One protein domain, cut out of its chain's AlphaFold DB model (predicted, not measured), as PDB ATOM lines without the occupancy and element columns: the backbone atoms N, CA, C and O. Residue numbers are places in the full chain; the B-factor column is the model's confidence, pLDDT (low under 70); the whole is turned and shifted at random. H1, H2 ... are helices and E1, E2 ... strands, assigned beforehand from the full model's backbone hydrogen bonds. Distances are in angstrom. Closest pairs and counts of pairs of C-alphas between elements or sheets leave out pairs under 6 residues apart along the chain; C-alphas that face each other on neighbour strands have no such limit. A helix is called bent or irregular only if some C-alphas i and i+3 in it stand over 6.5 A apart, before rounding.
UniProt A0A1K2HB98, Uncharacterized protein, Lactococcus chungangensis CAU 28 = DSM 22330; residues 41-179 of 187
ATOM      1  N   THR A  41      87.613 114.039  46.645       86.94
ATOM      2  CA  THR A  41      87.729 114.769  45.395       86.94
ATOM      3  C   THR A  41      88.692 114.029  44.484       86.94
ATOM      4  O   THR A  41      89.558 113.288  44.952       86.94
ATOM      5  N   SER A  42      88.533 114.199  43.176       72.88
ATOM      6  CA  SER A  42      89.619 113.880  42.256       72.88
ATOM      7  C   SER A  42      90.411 115.141  41.964       72.88
ATOM      8  O   SER A  42      89.845 116.159  41.564       72.88
ATOM      9  N   THR A  43      91.718 115.065  42.180       67.31
ATOM     10  CA  THR A  43      92.660 116.178  42.004       67.31
ATOM     11  C   THR A  43      93.675 115.919  40.891       67.31
ATOM     12  O   THR A  43      94.610 116.696  40.728       67.31
ATOM     13  N   THR A  44      93.525 114.832  40.124       61.19
ATOM     14  CA  THR A  44      94.544 114.358  39.174       61.19
ATOM     15  C   THR A  44      94.000 114.137  37.764       61.19
ATOM     16  O   THR A  44      92.817 113.872  37.558       61.19
ATOM     17  N   THR A  45      94.902 114.238  36.785       59.97
ATOM     18  CA  THR A  45      94.692 113.898  35.373       59.97
ATOM     19  C   THR A  45      94.980 112.421  35.060       59.97
ATOM     20  O   THR A  45      94.956 112.047  33.890       59.97
ATOM     21  N   ALA A  46      95.262 111.582  36.067       61.66
ATOM     22  CA  ALA A  46      95.567 110.154  35.936       61.66
ATOM     23  C   ALA A  46      94.501 109.259  36.599       61.66
ATOM     24  O   ALA A  46      93.707 109.715  37.418       61.66
ATOM     25  N   TRP A  47      94.518 107.962  36.270       63.00
ATOM     26  CA  TRP A  47      93.637 106.958  36.877       63.00
ATOM     27  C   TRP A  47      93.780 106.987  38.402       63.00
ATOM     28  O   TRP A  47      94.842 106.653  38.924       63.00
ATOM     29  N   SER A  48      92.717 107.383  39.108       73.12
ATOM     30  CA  SER A  48      92.772 107.594  40.555       73.12
ATOM     31  C   SER A  48      91.697 106.824  41.304       73.12
ATOM     32  O   SER A  48      90.499 106.929  41.016       73.12
ATOM     33  N   THR A  49      92.148 106.056  42.291       86.38
ATOM     34  CA  THR A  49      91.296 105.419  43.290       86.38
ATOM     35  C   THR A  49      90.864 106.466  44.309       86.38
ATOM     36  O   THR A  49      91.695 107.025  45.014       86.38
ATOM     37  N   LEU A  50      89.554 106.696  44.395       89.38
ATOM     38  CA  LEU A  50      88.942 107.595  45.376       89.38
ATOM     39  C   LEU A  50      88.900 106.926  46.751       89.38
ATOM     40  O   LEU A  50      89.232 107.532  47.763       89.38
ATOM     41  N   PHE A  51      88.515 105.648  46.767       90.12
ATOM     42  CA  PHE A  51      88.421 104.852  47.982       90.12
ATOM     43  C   PHE A  51      89.012 103.480  47.735       90.12
ATOM     44  O   PHE A  51      88.573 102.739  46.846       90.12
ATOM     45  N   ASN A  52      90.024 103.157  48.530       87.25
ATOM     46  CA  ASN A  52      90.603 101.829  48.534       87.25
ATOM     47  C   ASN A  52      89.783 100.906  49.445       87.25
ATOM     48  O   ASN A  52      88.979 101.334  50.278       87.25
ATOM     49  N   SER A  53      90.014  99.608  49.303       89.88
ATOM     50  CA  SER A  53      89.210  98.615  50.006       89.88
ATOM     51  C   SER A  53      89.363  98.647  51.522       89.88
ATOM     52  O   SER A  53      88.396  98.322  52.204       89.88
ATOM     53  N   SER A  54      90.497  99.072  52.088       89.50
ATOM     54  CA  SER A  54      90.648  99.096  53.552       89.50
ATOM     55  C   SER A  54      89.670 100.074  54.216       89.50
ATOM     56  O   SER A  54      89.202  99.815  55.327       89.50
ATOM     57  N   GLN A  55      89.289 101.137  53.500       91.12
ATOM     58  CA  GLN A  55      88.383 102.177  53.987       91.12
ATOM     59  C   GLN A  55      86.924 101.712  54.010       91.12
ATOM     60  O   GLN A  55      86.236 101.917  55.007       91.12
ATOM     61  N   ILE A  56      86.466 101.068  52.930       93.94
ATOM     62  CA  ILE A  56      85.031 100.866  52.660       93.94
ATOM     63  C   ILE A  56      84.587  99.404  52.611       93.94
ATOM     64  O   ILE A  56      83.388  99.129  52.676       93.94
ATOM     65  N   TYR A  57      85.513  98.448  52.493       94.44
ATOM     66  CA  TYR A  57      85.147  97.043  52.354       94.44
ATOM     67  C   TYR A  57      84.707  96.443  53.689       94.44
ATOM     68  O   TYR A  57      85.466  96.394  54.665       94.44
ATOM     69  N   ASN A  58      83.476  95.939  53.697       91.38
ATOM     70  CA  ASN A  58      82.920  95.141  54.773       91.38
ATOM     71  C   ASN A  58      82.833  93.666  54.329       91.38
ATOM     72  O   ASN A  58      82.060  93.360  53.416       91.38
ATOM     73  N   PRO A  59      83.564  92.734  54.974       88.75
ATOM     74  CA  PRO A  59      83.544  91.317  54.604       88.75
ATOM     75  C   PRO A  59      82.174  90.651  54.809       88.75
ATOM     76  O   PRO A  59      81.915  89.613  54.200       88.75
ATOM     77  N   GLY A  60      81.267  91.254  55.588       87.00
ATOM     78  CA  GLY A  60      79.885  90.789  55.741       87.00
ATOM     79  C   GLY A  60      79.138  90.657  54.408       87.00
ATOM     80  O   GLY A  60      78.268  89.794  54.278       87.00
ATOM     81  N   ILE A  61      79.539  91.414  53.379       89.44
ATOM     82  CA  ILE A  61      78.976  91.312  52.026       89.44
ATOM     83  C   ILE A  61      79.106  89.902  51.426       89.44
ATOM     84  O   ILE A  61      78.235  89.476  50.672       89.44
ATOM     85  N   LYS A  62      80.148  89.145  51.801       91.62
ATOM     86  CA  LYS A  62      80.394  87.781  51.299       91.62
ATOM     87  C   LYS A  62      79.363  86.766  51.786       91.62
ATOM     88  O   LYS A  62      79.249  85.692  51.210       91.62
ATOM     89  N   SER A  63      78.660  87.088  52.870       87.75
ATOM     90  CA  SER A  63      77.672  86.212  53.509       87.75
ATOM     91  C   SER A  63      76.239  86.454  53.020       87.75
ATOM     92  O   SER A  63      75.299  85.810  53.488       87.75
ATOM     93  N   LEU A  64      76.050  87.394  52.088       86.94
ATOM     94  CA  LEU A  64      74.749  87.681  51.499       86.94
ATOM     95  C   LEU A  64      74.309  86.540  50.571       86.94
ATOM     96  O   LEU A  64      75.099  85.992  49.812       86.94
ATOM     97  N   SER A  65      73.022  86.213  50.633       86.88
ATOM     98  CA  SER A  65      72.356  85.185  49.825       86.88
ATOM     99  C   SER A  65      71.116  85.736  49.111       86.88
ATOM    100  O   SER A  65      70.691  86.861  49.379       86.88
ATOM    101  N   TRP A  66      70.500  84.981  48.206       86.94
ATOM    102  CA  TRP A  66      69.282  85.361  47.474       86.94
ATOM    103  C   TRP A  66      69.312  86.792  46.907       86.94
ATOM    104  O   TRP A  66      68.301  87.497  46.926       86.94
ATOM    105  N   VAL A  67      70.483  87.259  46.470       90.00
ATOM    106  CA  VAL A  67      70.654  88.606  45.934       90.00
ATOM    107  C   VAL A  67      70.235  88.594  44.467       90.00
ATOM    108  O   VAL A  67      70.901  88.006  43.615       90.00
ATOM    109  N   SER A  68      69.118  89.254  44.161       90.50
ATOM    110  CA  SER A  68      68.593  89.371  42.794       90.50
ATOM    111  C   SER A  68      69.058  90.639  42.073       90.50
ATOM    112  O   SER A  68      69.161  90.644  40.849       90.50
ATOM    113  N   ALA A  69      69.361  91.705  42.818       93.19
ATOM    114  CA  ALA A  69      69.830  92.984  42.295       93.19
ATOM    115  C   ALA A  69      70.646  93.737  43.350       93.19
ATOM    116  O   ALA A  69      70.499  93.498  44.552       93.19
ATOM    117  N   MET A  70      71.473  94.677  42.898       94.00
ATOM    118  CA  MET A  70      72.235  95.580  43.754       94.00
ATOM    119  C   MET A  70      72.277  96.979  43.140       94.00
ATOM    120  O   MET A  70      72.323  97.125  41.915       94.00
ATOM    121  N   ASN A  71      72.309  98.003  43.989       94.31
ATOM    122  CA  ASN A  71      72.388  99.398  43.576       94.31
ATOM    123  C   ASN A  71      73.537 100.106  44.302       94.31
ATOM    124  O   ASN A  71      73.771  99.890  45.495       94.31
ATOM    125  N   PHE A  72      74.262 100.943  43.566       96.19
ATOM    126  CA  PHE A  72      75.312 101.804  44.083       96.19
ATOM    127  C   PHE A  72      74.871 103.259  43.954       96.19
ATOM    128  O   PHE A  72      74.594 103.737  42.856       96.19
ATOM    129  N   SER A  73      74.797 103.973  45.074       95.75
ATOM    130  CA  SER A  73      74.355 105.364  45.113       95.75
ATOM    131  C   SER A  73      75.326 106.260  45.865       95.75
ATOM    132  O   SER A  73      76.073 105.817  46.740       95.75
ATOM    133  N   PHE A  74      75.342 107.532  45.487       95.94
ATOM    134  CA  PHE A  74      76.235 108.541  46.041       95.94
ATOM    135  C   PHE A  74      75.684 109.938  45.751       95.94
ATOM    136  O   PHE A  74      74.924 110.148  44.800       95.94
ATOM    137  N   ASN A  75      76.092 110.901  46.568       96.50
ATOM    138  CA  ASN A  75      75.966 112.310  46.235       96.50
ATOM    139  C   ASN A  75      77.248 112.754  45.532       96.50
ATOM    140  O   ASN A  75      78.347 112.301  45.869       96.50
ATOM    141  N   VAL A  76      77.106 113.644  44.559       95.81
ATOM    142  CA  VAL A  76      78.225 114.167  43.787       95.81
ATOM    143  C   VAL A  76      78.040 115.650  43.511       95.81
ATOM    144  O   VAL A  76      77.035 116.057  42.932       95.81
ATOM    145  N   TYR A  77      79.019 116.451  43.923       96.69
ATOM    146  CA  TYR A  77      79.164 117.819  43.441       96.69
ATOM    147  C   TYR A  77      79.721 117.786  42.020       96.69
ATOM    148  O   TYR A  77      80.785 117.200  41.790       96.69
ATOM    149  N   VAL A  78      79.006 118.400  41.083       96.19
ATOM    150  CA  VAL A  78      79.412 118.508  39.680       96.19
ATOM    151  C   VAL A  78      80.081 119.869  39.476       96.19
ATOM    152  O   VAL A  78      79.440 120.895  39.696       96.19
ATOM    153  N   PRO A  79      81.357 119.930  39.066       94.62
ATOM    154  CA  PRO A  79      82.053 121.203  38.954       94.62
ATOM    155  C   PRO A  79      81.620 121.969  37.693       94.62
ATOM    156  O   PRO A  79      81.194 121.377  36.703       94.62
ATOM    157  N   LEU A  80      81.752 123.301  37.712       95.50
ATOM    158  CA  LEU A  80      81.308 124.185  36.618       95.50
ATOM    159  C   LEU A  80      82.008 123.920  35.275       95.50
ATOM    160  O   LEU A  80      81.470 124.253  34.225       95.50
ATOM    161  N   ASN A  81      83.203 123.329  35.302       92.12
ATOM    162  CA  ASN A  81      83.985 122.966  34.120       92.12
ATOM    163  C   ASN A  81      83.648 121.568  33.567       92.12
ATOM    164  O   ASN A  81      84.294 121.132  32.614       92.12
ATOM    165  N   ALA A  82      82.700 120.836  34.162       92.19
ATOM    166  CA  ALA A  82      82.266 119.558  33.614       92.19
ATOM    167  C   ALA A  82      81.512 119.762  32.291       92.19
ATOM    168  O   ALA A  82      80.725 120.694  32.136       92.19
ATOM    169  N   SER A  83      81.735 118.873  31.323       93.38
ATOM    170  CA  SER A  83      81.080 118.970  30.020       93.38
ATOM    171  C   SER A  83      79.640 118.464  30.094       93.38
ATOM    172  O   SER A  83      79.400 117.295  30.408       93.38
ATOM    173  N   VAL A  84      78.674 119.318  29.758       96.31
ATOM    174  CA  VAL A  84      77.270 118.910  29.599       96.31
ATOM    175  C   VAL A  84      77.166 117.811  28.539       96.31
ATOM    176  O   VAL A  84      77.840 117.857  27.512       96.31
ATOM    177  N   GLY A  85      76.350 116.797  28.814       95.69
ATOM    178  CA  GLY A  85      76.202 115.603  27.983       95.69
ATOM    179  C   GLY A  85      77.255 114.517  28.227       95.69
ATOM    180  O   GLY A  85      77.024 113.373  27.847       95.69
ATOM    181  N   SER A  86      78.372 114.824  28.898       92.75
ATOM    182  CA  SER A  86      79.306 113.788  29.359       92.75
ATOM    183  C   SER A  86      78.764 113.070  30.597       92.75
ATOM    184  O   SER A  86      77.940 113.615  31.332       92.75
ATOM    185  N   ASN A  87      79.219 111.840  30.836       92.94
ATOM    186  CA  ASN A  87      78.801 111.089  32.015       92.94
ATOM    187  C   ASN A  87      79.605 111.507  33.246       92.94
ATOM    188  O   ASN A  87      80.805 111.775  33.156       92.94
ATOM    189  N   ILE A  88      78.971 111.459  34.416       93.50
ATOM    190  CA  ILE A  88      79.698 111.531  35.690       93.50
ATOM    191  C   ILE A  88      80.770 110.428  35.693       93.50
ATOM    192  O   ILE A  88      80.487 109.292  35.338       93.50
ATOM    193  N   PRO A  89      82.028 110.694  36.050       90.81
ATOM    194  CA  PRO A  89      83.074 109.720  35.771       90.81
ATOM    195  C   PRO A  89      83.351 108.832  36.980       90.81
ATOM    196  O   PRO A  89      84.474 108.841  37.450       90.81
ATOM    197  N   ILE A  90      82.382 108.081  37.513       91.44
ATOM    198  CA  ILE A  90      82.606 107.187  38.671       91.44
ATOM    199  C   ILE A  90      82.331 105.721  38.352       91.44
ATOM    200  O   ILE A  90      81.378 105.374  37.647       91.44
ATOM    201  N   GLN A  91      83.187 104.870  38.908       91.75
ATOM    202  CA  GLN A  91      83.102 103.421  38.831       91.75
ATOM    203  C   GLN A  91      83.289 102.795  40.210       91.75
ATOM    204  O   GLN A  91      84.106 103.252  41.015       91.75
ATOM    205  N   LEU A  92      82.570 101.701  40.437       94.25
ATOM    206  CA  LEU A  92      82.774 100.762  41.529       94.25
ATOM    207  C   LEU A  92      83.135  99.408  40.932       94.25
ATOM    208  O   LEU A  92      82.529  98.978  39.950       94.25
ATOM    209  N   LYS A  93      84.070  98.698  41.560       94.31
ATOM    210  CA  LYS A  93      84.274  97.278  41.280       94.31
ATOM    211  C   LYS A  93      84.630  96.491  42.529       94.31
ATOM    212  O   LYS A  93      85.306  97.006  43.421       94.31
ATOM    213  N   GLY A  94      84.193  95.241  42.559       96.00
ATOM    214  CA  GLY A  94      84.717  94.222  43.457       96.00
ATOM    215  C   GLY A  94      85.720  93.338  42.733       96.00
ATOM    216  O   GLY A  94      85.581  93.133  41.529       96.00
ATOM    217  N   GLN A  95      86.723  92.823  43.441       95.56
ATOM    218  CA  GLN A  95      87.703  91.886  42.883       95.56
ATOM    219  C   GLN A  95      87.843  90.647  43.768       95.56
ATOM    220  O   GLN A  95      87.571  90.704  44.972       95.56
ATOM    221  N   ASN A  96      88.240  89.523  43.166       96.12
ATOM    222  CA  ASN A  96      88.552  88.287  43.884       96.12
ATOM    223  C   ASN A  96      90.043  88.211  44.279       96.12
ATOM    224  O   ASN A  96      90.833  89.100  43.961       96.12
ATOM    225  N   SER A  97      90.431  87.148  44.988       95.06
ATOM    226  CA  SER A  97      91.786  86.968  45.535       95.06
ATOM    227  C   SER A  97      92.904  86.825  44.498       95.06
ATOM    228  O   SER A  97      94.070  86.843  44.876       95.06
ATOM    229  N   GLN A  98      92.581  86.662  43.214       95.00
ATOM    230  CA  GLN A  98      93.564  86.558  42.132       95.00
ATOM    231  C   GLN A  98      93.972  87.929  41.574       95.00
ATOM    232  O   GLN A  98      94.950  88.021  40.834       95.00
ATOM    233  N   ALA A  99      93.241  88.998  41.902       92.56
ATOM    234  CA  ALA A  99      93.567  90.334  41.430       92.56
ATOM    235  C   ALA A  99      94.880  90.843  42.045       92.56
ATOM    236  O   ALA A  99      95.003  90.973  43.261       92.56
ATOM    237  N   THR A 100      95.844  91.190  41.192       86.88
ATOM    238  CA  THR A 100      97.156  91.729  41.599       86.88
ATOM    239  C   THR A 100      97.258  93.248  41.468       86.88
ATOM    240  O   THR A 100      98.184  93.852  42.001       86.88
ATOM    241  N   ASN A 101      96.316  93.889  40.768       83.56
ATOM    242  CA  ASN A 101      96.213  95.343  40.666       83.56
ATOM    243  C   ASN A 101      94.763  95.794  40.402       83.56
ATOM    244  O   ASN A 101      93.909  95.019  39.965       83.56
ATOM    245  N   VAL A 102      94.489  97.076  40.652       78.81
ATOM    246  CA  VAL A 102      93.156  97.686  40.492       78.81
ATOM    247  C   VAL A 102      92.890  98.232  39.080       78.81
ATOM    248  O   VAL A 102      91.774  98.670  38.799       78.81
ATOM    249  N   GLY A 103      93.884  98.221  38.189       76.25
ATOM    250  CA  GLY A 103      93.808  98.835  36.860       76.25
ATOM    251  C   GLY A 103      93.112  97.974  35.805       76.25
ATOM    252  O   GLY A 103      92.531  98.524  34.874       76.25
ATOM    253  N   THR A 104      93.120  96.648  35.959       82.12
ATOM    254  CA  THR A 104      92.506  95.717  34.999       82.12
ATOM    255  C   THR A 104      91.138  95.227  35.465       82.12
ATOM    256  O   THR A 104      90.870  95.148  36.664       82.12
ATOM    257  N   ASP A 105      90.273  94.859  34.519       85.44
ATOM    258  CA  ASP A 105      88.981  94.225  34.825       85.44
ATOM    259  C   ASP A 105      89.074  92.706  35.009       85.44
ATOM    260  O   ASP A 105      88.087  92.040  35.338       85.44
ATOM    261  N   ALA A 106      90.278  92.156  34.842       88.94
ATOM    262  CA  ALA A 106      90.559  90.776  35.188       88.94
ATOM    263  C   ALA A 106      90.215  90.541  36.664       88.94
ATOM    264  O   ALA A 106      90.553  91.344  37.538       88.94
ATOM    265  N   TYR A 107      89.544  89.418  36.929       95.00
ATOM    266  CA  TYR A 107      89.178  88.984  38.279       95.00
ATOM    267  C   TYR A 107      88.187  89.896  39.020       95.00
ATOM    268  O   TYR A 107      88.024  89.767  40.238       95.00
ATOM    269  N   ASN A 108      87.490  90.789  38.308       96.25
ATOM    270  CA  ASN A 108      86.354  91.506  38.877       96.25
ATOM    271  C   ASN A 108      85.240  90.512  39.278       96.25
ATOM    272  O   ASN A 108      85.046  89.470  38.648       96.25
ATOM    273  N   THR A 109      84.485  90.840  40.322       97.62
ATOM    274  CA  THR A 109      83.317  90.069  40.782       97.62
ATOM    275  C   THR A 109      82.015  90.798  40.493       97.62
ATOM    276  O   THR A 109      81.072  90.220  39.952       97.62
ATOM    277  N   ILE A 110      81.996  92.092  40.795       97.38
ATOM    278  CA  ILE A 110      80.908  93.020  40.515       97.38
ATOM    279  C   ILE A 110      81.483  94.307  39.940       97.38
ATOM    280  O   ILE A 110      82.616  94.677  40.253       97.38
ATOM    281  N   ILE A 111      80.697  95.001  39.131       96.31
ATOM    282  CA  ILE A 111      81.050  96.286  38.535       96.31
ATOM    283  C   ILE A 111      79.845  97.213  38.545       96.31
ATOM    284  O   ILE A 111      78.693  96.781  38.507       96.31
ATOM    285  N   SER A 112      80.112  98.506  38.575       95.06
ATOM    286  CA  SER A 112      79.118  99.519  38.281       95.06
ATOM    287  C   SER A 112      79.812 100.743  37.716       95.06
ATOM    288  O   SER A 112      80.834 101.190  38.237       95.06
ATOM    289  N   ASN A 113      79.264 101.279  36.640       92.12
ATOM    290  CA  ASN A 113      79.711 102.497  35.993       92.12
ATOM    291  C   ASN A 113      78.480 103.353  35.736       92.12
ATOM    292  O   ASN A 113      77.427 102.841  35.357       92.12
ATOM    293  N   THR A 114      78.593 104.657  35.953       90.19
ATOM    294  CA  THR A 114      77.442 105.525  35.719       90.19
ATOM    295  C   THR A 114      77.249 105.846  34.243       90.19
ATOM    296  O   THR A 114      78.197 106.005  33.472       90.19
ATOM    297  N   ASN A 115      75.978 105.931  33.866       88.75
ATOM    298  CA  ASN A 115      75.484 106.426  32.589       88.75
ATOM    299  C   ASN A 115      74.722 107.755  32.754       88.75
ATOM    300  O   ASN A 115      74.002 108.166  31.848       88.75
ATOM    301  N   TYR A 116      74.837 108.401  33.919       95.19
ATOM    302  CA  TYR A 116      74.178 109.673  34.172       95.19
ATOM    303  C   TYR A 116      74.865 110.769  33.357       95.19
ATOM    304  O   TYR A 116      75.989 111.165  33.679       95.19
ATOM    305  N   ALA A 117      74.175 111.250  32.323       95.88
ATOM    306  CA  ALA A 117      74.605 112.380  31.516       95.88
ATOM    307  C   ALA A 117      74.392 113.692  32.281       95.88
ATOM    308  O   ALA A 117      73.283 113.989  32.735       95.88
ATOM    309  N   ILE A 118      75.459 114.475  32.408       96.50
ATOM    310  CA  ILE A 118      75.467 115.764  33.098       96.50
ATOM    311  C   ILE A 118      74.567 116.742  32.352       96.50
ATOM    312  O   ILE A 118      74.731 116.959  31.148       96.50
ATOM    313  N   LYS A 119      73.639 117.362  33.073       98.12
ATOM    314  CA  LYS A 119      72.757 118.407  32.548       98.12
ATOM    315  C   LYS A 119      73.327 119.779  32.876       98.12
ATOM    316  O   LYS A 119      74.057 119.945  33.849       98.12
ATOM    317  N   GLN A 120      72.910 120.788  32.117       98.25
ATOM    318  CA  GLN A 120      73.269 122.182  32.395       98.25
ATOM    319  C   GLN A 120      72.898 122.609  33.827       98.25
ATOM    320  O   GLN A 120      73.648 123.350  34.452       98.25
ATOM    321  N   SER A 121      71.769 122.116  34.351       98.25
ATOM    322  CA  SER A 121      71.295 122.386  35.716       98.25
ATOM    323  C   SER A 121      72.143 121.749  36.815       98.25
ATOM    324  O   SER A 121      72.021 122.146  37.968       98.25
ATOM    325  N   ASP A 122      72.954 120.743  36.484       98.25
ATOM    326  CA  ASP A 122      73.726 119.998  37.477       98.25
ATOM    327  C   ASP A 122      75.033 120.730  37.820       98.25
ATOM    328  O   ASP A 122      75.554 120.581  38.926       98.25
ATOM    329  N   LEU A 123      75.557 121.545  36.897       97.88
ATOM    330  CA  LEU A 123      76.819 122.266  37.063       97.88
ATOM    331  C   LEU A 123      76.792 123.189  38.289       97.88
ATOM    332  O   LEU A 123      75.889 124.005  38.452       97.88
ATOM    333  N   GLY A 124      77.816 123.088  39.136       97.56
ATOM    334  CA  GLY A 124      77.934 123.867  40.369       97.56
ATOM    335  C   GLY A 124      76.996 123.407  41.488       97.56
ATOM    336  O   GLY A 124      76.887 124.090  42.506       97.56
ATOM    337  N   THR A 125      76.321 122.266  41.332       98.31
ATOM    338  CA  THR A 125      75.380 121.733  42.325       98.31
ATOM    339  C   THR A 125      75.784 120.338  42.793       98.31
ATOM    340  O   THR A 125      76.585 119.648  42.161       98.31
ATOM    341  N   THR A 126      75.229 119.922  43.934       97.81
ATOM    342  CA  THR A 126      75.315 118.532  44.392       97.81
ATOM    343  C   THR A 126      74.042 117.797  44.018       97.81
ATOM    344  O   THR A 126      72.953 118.192  44.431       97.81
ATOM    345  N   ILE A 127      74.190 116.696  43.292       97.44
ATOM    346  CA  ILE A 127      73.083 115.826  42.895       97.44
ATOM    347  C   ILE A 127      73.252 114.430  43.488       97.44
ATOM    348  O   ILE A 127      74.362 113.999  43.810       97.44
ATOM    349  N   ARG A 128      72.139 113.704  43.620       95.75
ATOM    350  CA  ARG A 128      72.138 112.293  44.016       95.75
ATOM    351  C   ARG A 128      72.049 111.413  42.779       95.75
ATOM    352  O   ARG A 128      71.131 111.557  41.977       95.75
ATOM    353  N   VAL A 129      72.973 110.469  42.663       95.81
ATOM    354  CA  VAL A 129      73.044 109.519  41.551       95.81
ATOM    355  C   VAL A 129      72.971 108.105  42.107       95.81
ATOM    356  O   VAL A 129      73.492 107.816  43.184       95.81
ATOM    357  N   ASN A 130      72.292 107.225  41.381       94.25
ATOM    358  CA  ASN A 130      72.233 105.804  41.684       94.25
ATOM    359  C   ASN A 130      72.365 105.001  40.396       94.25
ATOM    360  O   ASN A 130      71.858 105.419  39.353       94.25
ATOM    361  N   ILE A 131      73.097 103.899  40.468       94.81
ATOM    362  CA  ILE A 131      73.470 103.099  39.314       94.81
ATOM    363  C   ILE A 131      73.380 101.609  39.655       94.81
ATOM    364  O   ILE A 131      73.911 101.175  40.684       94.81
ATOM    365  N   PRO A 132      72.732 100.797  38.799       95.69
ATOM    366  CA  PRO A 132      72.704  99.358  38.990       95.69
ATOM    367  C   PRO A 132      74.117  98.782  39.049       95.69
ATOM    368  O   PRO A 132      75.010  99.155  38.282       95.69
ATOM    369  N   VAL A 133      74.315  97.843  39.961       96.94
ATOM    370  CA  VAL A 133      75.530  97.040  40.036       96.94
ATOM    371  C   VAL A 133      75.284  95.760  39.257       96.94
ATOM    372  O   VAL A 133      74.218  95.159  39.349       96.94
ATOM    373  N   GLN A 134      76.279  95.339  38.490       97.12
ATOM    374  CA  GLN A 134      76.260  94.110  37.711       97.12
ATOM    375  C   GLN A 134      77.252  93.119  38.311       97.12
ATOM    376  O   GLN A 134      78.342  93.500  38.733       97.12
ATOM    377  N   LYS A 135      76.900  91.833  38.322       96.56
ATOM    378  CA  LYS A 135      77.881  90.757  38.505       96.56
ATOM    379  C   LYS A 135      78.634  90.523  37.200       96.56
ATOM    380  O   LYS A 135      78.058  90.679  36.123       96.56
ATOM    381  N   ILE A 136      79.884  90.088  37.285       97.12
ATOM    382  CA  ILE A 136      80.606  89.624  36.098       97.12
ATOM    383  C   ILE A 136      79.939  88.356  35.547       97.12
ATOM    384  O   ILE A 136      79.463  87.509  36.303       97.12
ATOM    385  N   SER A 137      79.893  88.240  34.216       94.88
ATOM    386  CA  SER A 137      79.169  87.185  33.492       94.88
ATOM    387  C   SER A 137      79.633  85.763  33.818       94.88
ATOM    388  O   SER A 137      78.840  84.835  33.701       94.88
ATOM    389  N   SER A 138      80.878  85.587  34.272       95.00
ATOM    390  CA  SER A 138      81.420  84.294  34.711       95.00
ATOM    391  C   SER A 138      80.815  83.777  36.022       95.00
ATOM    392  O   SER A 138      80.906  82.582  36.300       95.00
ATOM    393  N   TYR A 139      80.176  84.632  36.827       97.31
ATOM    394  CA  TYR A 139      79.470  84.212  38.035       97.31
ATOM    395  C   TYR A 139      78.003  83.930  37.729       97.31
ATOM    396  O   TYR A 139      77.300  84.771  37.168       97.31
ATOM    397  N   GLN A 140      77.497  82.779  38.175       96.12
ATOM    398  CA  GLN A 140      76.100  82.389  37.947       96.12
ATOM    399  C   GLN A 140      75.097  83.282  38.700       96.12
ATOM    400  O   GLN A 140      74.028  83.591  38.180       96.12
ATOM    401  N   SER A 141      75.460  83.791  39.879       96.62
ATOM    402  CA  SER A 141      74.602  84.626  40.731       96.62
ATOM    403  C   SER A 141      75.383  85.760  41.403       96.62
ATOM    404  O   SER A 141      76.616  85.739  41.433       96.62
ATOM    405  N   PHE A 142      74.673  86.761  41.943       96.31
ATOM    406  CA  PHE A 142      75.305  87.769  42.802       96.31
ATOM    407  C   PHE A 142      75.909  87.114  44.039       96.31
ATOM    408  O   PHE A 142      77.040  87.429  44.374       96.31
ATOM    409  N   ASP A 143      75.219  86.152  44.650       95.00
ATOM    410  CA  ASP A 143      75.731  85.397  45.800       95.00
ATOM    411  C   ASP A 143      77.117  84.798  45.509       95.00
ATOM    412  O   ASP A 143      78.052  84.981  46.284       95.00
ATOM    413  N   ALA A 144      77.289  84.157  44.346       97.38
ATOM    414  CA  ALA A 144      78.573  83.588  43.939       97.38
ATOM    415  C   ALA A 144      79.648  84.667  43.720       97.38
ATOM    416  O   ALA A 144      80.793  84.495  44.146       97.38
ATOM    417  N   ALA A 145      79.291  85.788  43.087       97.94
ATOM    418  CA  ALA A 145      80.204  86.914  42.900       97.94
ATOM    419  C   ALA A 145      80.643  87.519  44.245       97.94
ATOM    420  O   ALA A 145      81.832  87.745  44.480       97.94
ATOM    421  N   LEU A 146      79.701  87.743  45.162       96.38
ATOM    422  CA  LEU A 146      79.948  88.324  46.479       96.38
ATOM    423  C   LEU A 146      80.768  87.390  47.372       96.38
ATOM    424  O   LEU A 146      81.716  87.853  48.004       96.38
ATOM    425  N   ALA A 147      80.496  86.083  47.355       96.75
ATOM    426  CA  ALA A 147      81.289  85.086  48.078       96.75
ATOM    427  C   ALA A 147      82.774  85.097  47.664       96.75
ATOM    428  O   ALA A 147      83.659  84.876  48.493       96.75
ATOM    429  N   ASN A 148      83.058  85.417  46.398       97.31
ATOM    430  CA  ASN A 148      84.416  85.532  45.864       97.31
ATOM    431  C   ASN A 148      85.014  86.939  45.993       97.31
ATOM    432  O   ASN A 148      86.207  87.115  45.767       97.31
ATOM    433  N   THR A 149      84.223  87.944  46.367       96.50
ATOM    434  CA  THR A 149      84.704  89.323  46.493       96.50
ATOM    435  C   THR A 149      85.570  89.457  47.741       96.50
ATOM    436  O   THR A 149      85.114  89.158  48.843       96.50
ATOM    437  N   VAL A 150      86.804  89.932  47.582       95.56
ATOM    438  CA  VAL A 150      87.746  90.195  48.690       95.56
ATOM    439  C   VAL A 150      88.058  91.676  48.870       95.56
ATOM    440  O   VAL A 150      88.627  92.066  49.885       95.56
ATOM    441  N   SER A 151      87.704  92.507  47.892       94.56
ATOM    442  CA  SER A 151      88.015  93.931  47.892       94.56
ATOM    443  C   SER A 151      86.937  94.702  47.126       94.56
ATOM    444  O   SER A 151      86.309  94.159  46.217       94.56
ATOM    445  N   ILE A 152      86.703  95.958  47.512       95.06
ATOM    446  CA  ILE A 152      85.855  96.917  46.789       95.06
ATOM    447  C   ILE A 152      86.676  98.177  46.552       95.06
ATOM    448  O   ILE A 152      87.244  98.731  47.493       95.06
ATOM    449  N   THR A 153      86.740  98.624  45.307       93.00
ATOM    450  CA  THR A 153      87.456  99.839  44.916       93.00
ATOM    451  C   THR A 153      86.502 100.778  44.200       93.00
ATOM    452  O   THR A 153      85.744 100.351  43.327       93.00
ATOM    453  N   ILE A 154      86.558 102.060  44.555       93.12
ATOM    454  CA  ILE A 154      85.810 103.126  43.889       93.12
ATOM    455  C   ILE A 154      86.813 104.117  43.317       93.12
ATOM    456  O   ILE A 154      87.771 104.513  43.985       93.12
ATOM    457  N   ARG A 155      86.604 104.510  42.069       89.00
ATOM    458  CA  ARG A 155      87.544 105.332  41.306       89.00
ATOM    459  C   ARG A 155      86.820 106.199  40.297       89.00
ATOM    460  O   ARG A 155      85.641 105.973  40.013       89.00
ATOM    461  N   GLN A 156      87.563 107.123  39.703       88.25
ATOM    462  CA  GLN A 156      87.086 107.799  38.509       88.25
ATOM    463  C   GLN A 156      87.355 107.020  37.212       88.25
ATOM    464  O   GLN A 156      88.341 106.284  37.095       88.25
ATOM    465  N   ALA A 157      86.458 107.184  36.237       84.69
ATOM    466  CA  ALA A 157      86.545 106.598  34.895       84.69
ATOM    467  C   ALA A 157      87.252 107.515  33.884       84.69
ATOM    468  O   ALA A 157      87.918 107.033  32.973       84.69
ATOM    469  N   SER A 158      87.114 108.830  34.054       79.88
ATOM    470  CA  SER A 158      87.787 109.857  33.264       79.88
ATOM    471  C   SER A 158      88.220 111.007  34.167       79.88
ATOM    472  O   SER A 158      87.673 111.214  35.253       79.88
ATOM    473  N   ASN A 159      89.242 111.731  33.725       73.44
ATOM    474  CA  ASN A 159      89.978 112.637  34.589       73.44
ATOM    475  C   ASN A 159      89.422 114.054  34.479       73.44
ATOM    476  O   ASN A 159      89.912 114.876  33.705       73.44
ATOM    477  N   ILE A 160      88.374 114.321  35.253       79.25
ATOM    478  CA  ILE A 160      87.782 115.651  35.383       79.25
ATOM    479  C   ILE A 160      87.980 116.102  36.828       79.25
ATOM    480  O   ILE A 160      87.401 115.537  37.761       79.25
ATOM    481  N   SER A 161      88.822 117.119  37.001       86.25
ATOM    482  CA  SER A 161      89.064 117.736  38.305       86.25
ATOM    483  C   SER A 161      87.807 118.445  38.813       86.25
ATOM    484  O   SER A 161      87.058 119.028  38.026       86.25
ATOM    485  N   GLY A 162      87.602 118.413  40.130       89.50
ATOM    486  CA  GLY A 162      86.569 119.196  40.817       89.50
ATOM    487  C   GLY A 162      85.309 118.427  41.216       89.50
ATOM    488  O   GLY A 162      84.507 118.962  41.975       89.50
ATOM    489  N   PHE A 163      85.134 117.175  40.781       93.00
ATOM    490  CA  PHE A 163      84.074 116.325  41.331       93.00
ATOM    491  C   PHE A 163      84.335 116.009  42.806       93.00
ATOM    492  O   PHE A 163      85.454 115.633  43.167       93.00
ATOM    493  N   VAL A 164      83.293 116.100  43.639       93.88
ATOM    494  CA  VAL A 164      83.332 115.698  45.057       93.88
ATOM    495  C   VAL A 164      82.287 114.623  45.301       93.88
ATOM    496  O   VAL A 164      81.098 114.885  45.149       93.88
ATOM    497  N   TYR A 165      82.711 113.426  45.696       94.44
ATOM    498  CA  TYR A 165      81.827 112.288  45.960       94.44
ATOM    499  C   TYR A 165      81.620 112.104  47.458       94.44
ATOM    500  O   TYR A 165      82.575 112.222  48.226       94.44
ATOM    501  N   SER A 166      80.393 111.801  47.879       95.00
ATOM    502  CA  SER A 166      80.030 111.603  49.288       95.00
ATOM    503  C   SER A 166      78.785 110.723  49.445       95.00
ATOM    504  O   SER A 166      78.181 110.299  48.455       95.00
ATOM    505  N   THR A 167      78.414 110.418  50.697       93.69
ATOM    506  CA  THR A 167      77.218 109.626  51.061       93.69
ATOM    507  C   THR A 167      77.099 108.344  50.235       93.69
ATOM    508  O   THR A 167      76.074 108.060  49.611       93.69
ATOM    509  N   ILE A 168      78.203 107.611  50.169       95.31
ATOM    510  CA  ILE A 168      78.358 106.447  49.306       95.31
ATOM    511  C   ILE A 168      77.625 105.268  49.931       95.31
ATOM    512  O   ILE A 168      77.762 105.019  51.131       95.31
ATOM    513  N   LYS A 169      76.847 104.547  49.125       94.75
ATOM    514  CA  LYS A 169      76.056 103.406  49.571       94.75
ATOM    515  C   LYS A 169      76.023 102.306  48.526       94.75
ATOM    516  O   LYS A 169      75.718 102.555  47.364       94.75
ATOM    517  N   LEU A 170      76.292 101.084  48.971       95.06
ATOM    518  CA  LEU A 170      76.015  99.861  48.225       95.06
ATOM    519  C   LEU A 170      74.885  99.127  48.936       95.06
ATOM    520  O   LEU A 170      74.977  98.914  50.143       95.06
ATOM    521  N   GLU A 171      73.838  98.734  48.225       93.06
ATOM    522  CA  GLU A 171      72.701  98.028  48.821       93.06
ATOM    523  C   GLU A 171      72.137  96.947  47.896       93.06
ATOM    524  O   GLU A 171      72.345  96.973  46.683       93.06
ATOM    525  N   ILE A 172      71.428  95.977  48.482       90.75
ATOM    526  CA  ILE A 172      70.630  95.000  47.730       90.75
ATOM    527  C   ILE A 172      69.347  95.683  47.255       90.75
ATOM    528  O   ILE A 172      68.719  96.420  48.013       90.75
ATOM    529  N   GLY A 173      68.927  95.366  46.034       89.00
ATOM    530  CA  GLY A 173      67.702  95.861  45.418       89.00
ATOM    531  C   GLY A 173      67.969  96.615  44.122       89.00
ATOM    532  O   GLY A 173      69.095  96.989  43.807       89.00
ATOM    533  N   SER A 174      66.907  96.823  43.348       86.69
ATOM    534  CA  SER A 174      66.932  97.596  42.100       86.69
ATOM    535  C   SER A 174      66.667  99.090  42.315       86.69
ATOM    536  O   SER A 174      66.870  99.888  41.405       86.69
ATOM    537  N   THR A 175      66.246  99.490  43.517       87.06
ATOM    538  CA  THR A 175      65.889 100.872  43.854       87.06
ATOM    539  C   THR A 175      66.786 101.374  44.973       87.06
ATOM    540  O   THR A 175      66.880 100.739  46.020       87.06
ATOM    541  N   ALA A 176      67.448 102.510  44.748       89.50
ATOM    542  CA  ALA A 176      68.272 103.134  45.773       89.50
ATOM    543  C   ALA A 176      67.390 103.786  46.834       89.50
ATOM    544  O   ALA A 176      66.492 104.570  46.521       89.50
ATOM    545  N   THR A 177      67.689 103.500  48.091       88.62
ATOM    546  CA  THR A 177      67.044 104.133  49.239       88.62
ATOM    547  C   THR A 177      67.864 105.352  49.697       88.62
ATOM    548  O   THR A 177      68.990 105.580  49.217       88.62
ATOM    549  N   PRO A 178      67.335 106.205  50.596       89.62
ATOM    550  CA  PRO A 178      68.125 107.267  51.215       89.62
ATOM    551  C   PRO A 178      69.414 106.732  51.846       89.62
ATOM    552  O   PRO A 178      69.513 105.561  52.221       89.62
ATOM    553  N   TRP A 179      70.444 107.575  51.940       90.56
ATOM    554  CA  TRP A 179      71.700 107.134  52.539       90.56
ATOM    555  C   TRP A 179      71.492 106.751  54.009       90.56
ATOM    556  O   TRP A 179      70.824 107.462  54.753       90.56
TER     557      TRP A 179
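AT A GLANCE: This is residues 41 to 179 of the 187 residues of an uncharacterized protein of Lactococcus chungangensis CAU 28 = DSM 22330 (UniProt A0A1K2HB98). One antiparallel sheet of seven strands curls back on itself like part of a barrel, left open between E6 and E7, with the short helix H3 capping one end and H2 packed on H3. E1, E6, E3 and E4 make one wall, E2 and E7 the facing wall, and the long strand E5 is the hinge. The printed part has 139 residues, under half of them in named elements, which run E1 H1 H2 E2 E3 E4 E5 H3 E6 E7; the class is mixed, helices and strands. The sheet's order is E1 - E6 - E3 - E4 - E5 - E2 - E7. The whole is compact, with a radius of gyration of the C-alphas of 15.0 A and spans of 41 by 31 by 25 A.

IN THESE COORDINATES: E1 is residues 49 to 51, beginning at C-alpha 49 (91.296, 105.419, 43.290). H1 is residues 53 to 56 and H2 residues 59 to 63. E2, residues 70 to 77, is 23.3 A long. E3 is residues 90 to 95, 16.7 A, and E4 residues 108 to 113, 13.2 A. E5, residues 126 to 135, is 28.5 A long and begins at C-alpha 126 (75.315, 118.532, 44.392). H3 is residues 142 to 148, 9.9 A, and E6 residues 151 to 156, 16.8 A. E7, residues 164 to 172, is 24.4 A long, bends by 51 degrees at residue 167 and ends at C-alpha 172 (70.630, 95.000, 47.730).

HOW THE PARTS SIT: The sheet is strongly twisted, and its edge strands are E1 and E7. E1 and E6 are antiparallel neighbours, with N 50 and O 154 within hydrogen-bond range at 2.8 A; E6 and E3 are antiparallel neighbours too, with N 93 and O 153 within hydrogen-bond range at 2.9 A. The hairpins E3 and E4, and E4 and E5, form a meander, each strand the antiparallel neighbour of the one before, with N 92 and O 112 at 2.8 A and N 111 and O 134 at 2.8 A. E5 is staggered: residues 134 to 135 pair with E4, residues 126 to 133 with E2, where N 131 and O 72 are 2.8 A apart. E2, E3, E4 and E5 form a Greek key, a meander of three strands whose last is also the antiparallel neighbour of E2. E2 and E7 are antiparallel neighbours, with N 73 and O 169 within hydrogen-bond range at 2.8 A. In this folded sheet, one sheet bent back into two leaves, E1 E6 E3 E4 face E2 E7 with 29 pairs of C-alphas within 11 A. H3 is on the sheet at a height of 7.6 A; its closest C-alphas to E4 are Ala 145 and Thr 109, 4.9 A. H2 touches H3, closest at the C-alphas of Lys 62 and Ala 147, 4.3 A. H1 is on the sheet at a height of 7.7 A, only just over E6, with 3 of its C-alphas falling on it. H3 has every O i to N i+4 pair within hydrogen-bond range, H2 has 0 of 1 but 2 of 2 O i to N i+3 pairs, and H1 is too short for an O i to N i+4 pair.

THE WHOLE: The C-alphas of Gln 98 and Ser 121, the two farthest apart, are 42.7 A apart. The printed part has no cut. The links E2 to E3, E3 to E4 and E4 to E5 are long, with 12 residues each. Mean pLDDT of the printed part is 91.2; residues 43 to 47 are under 70.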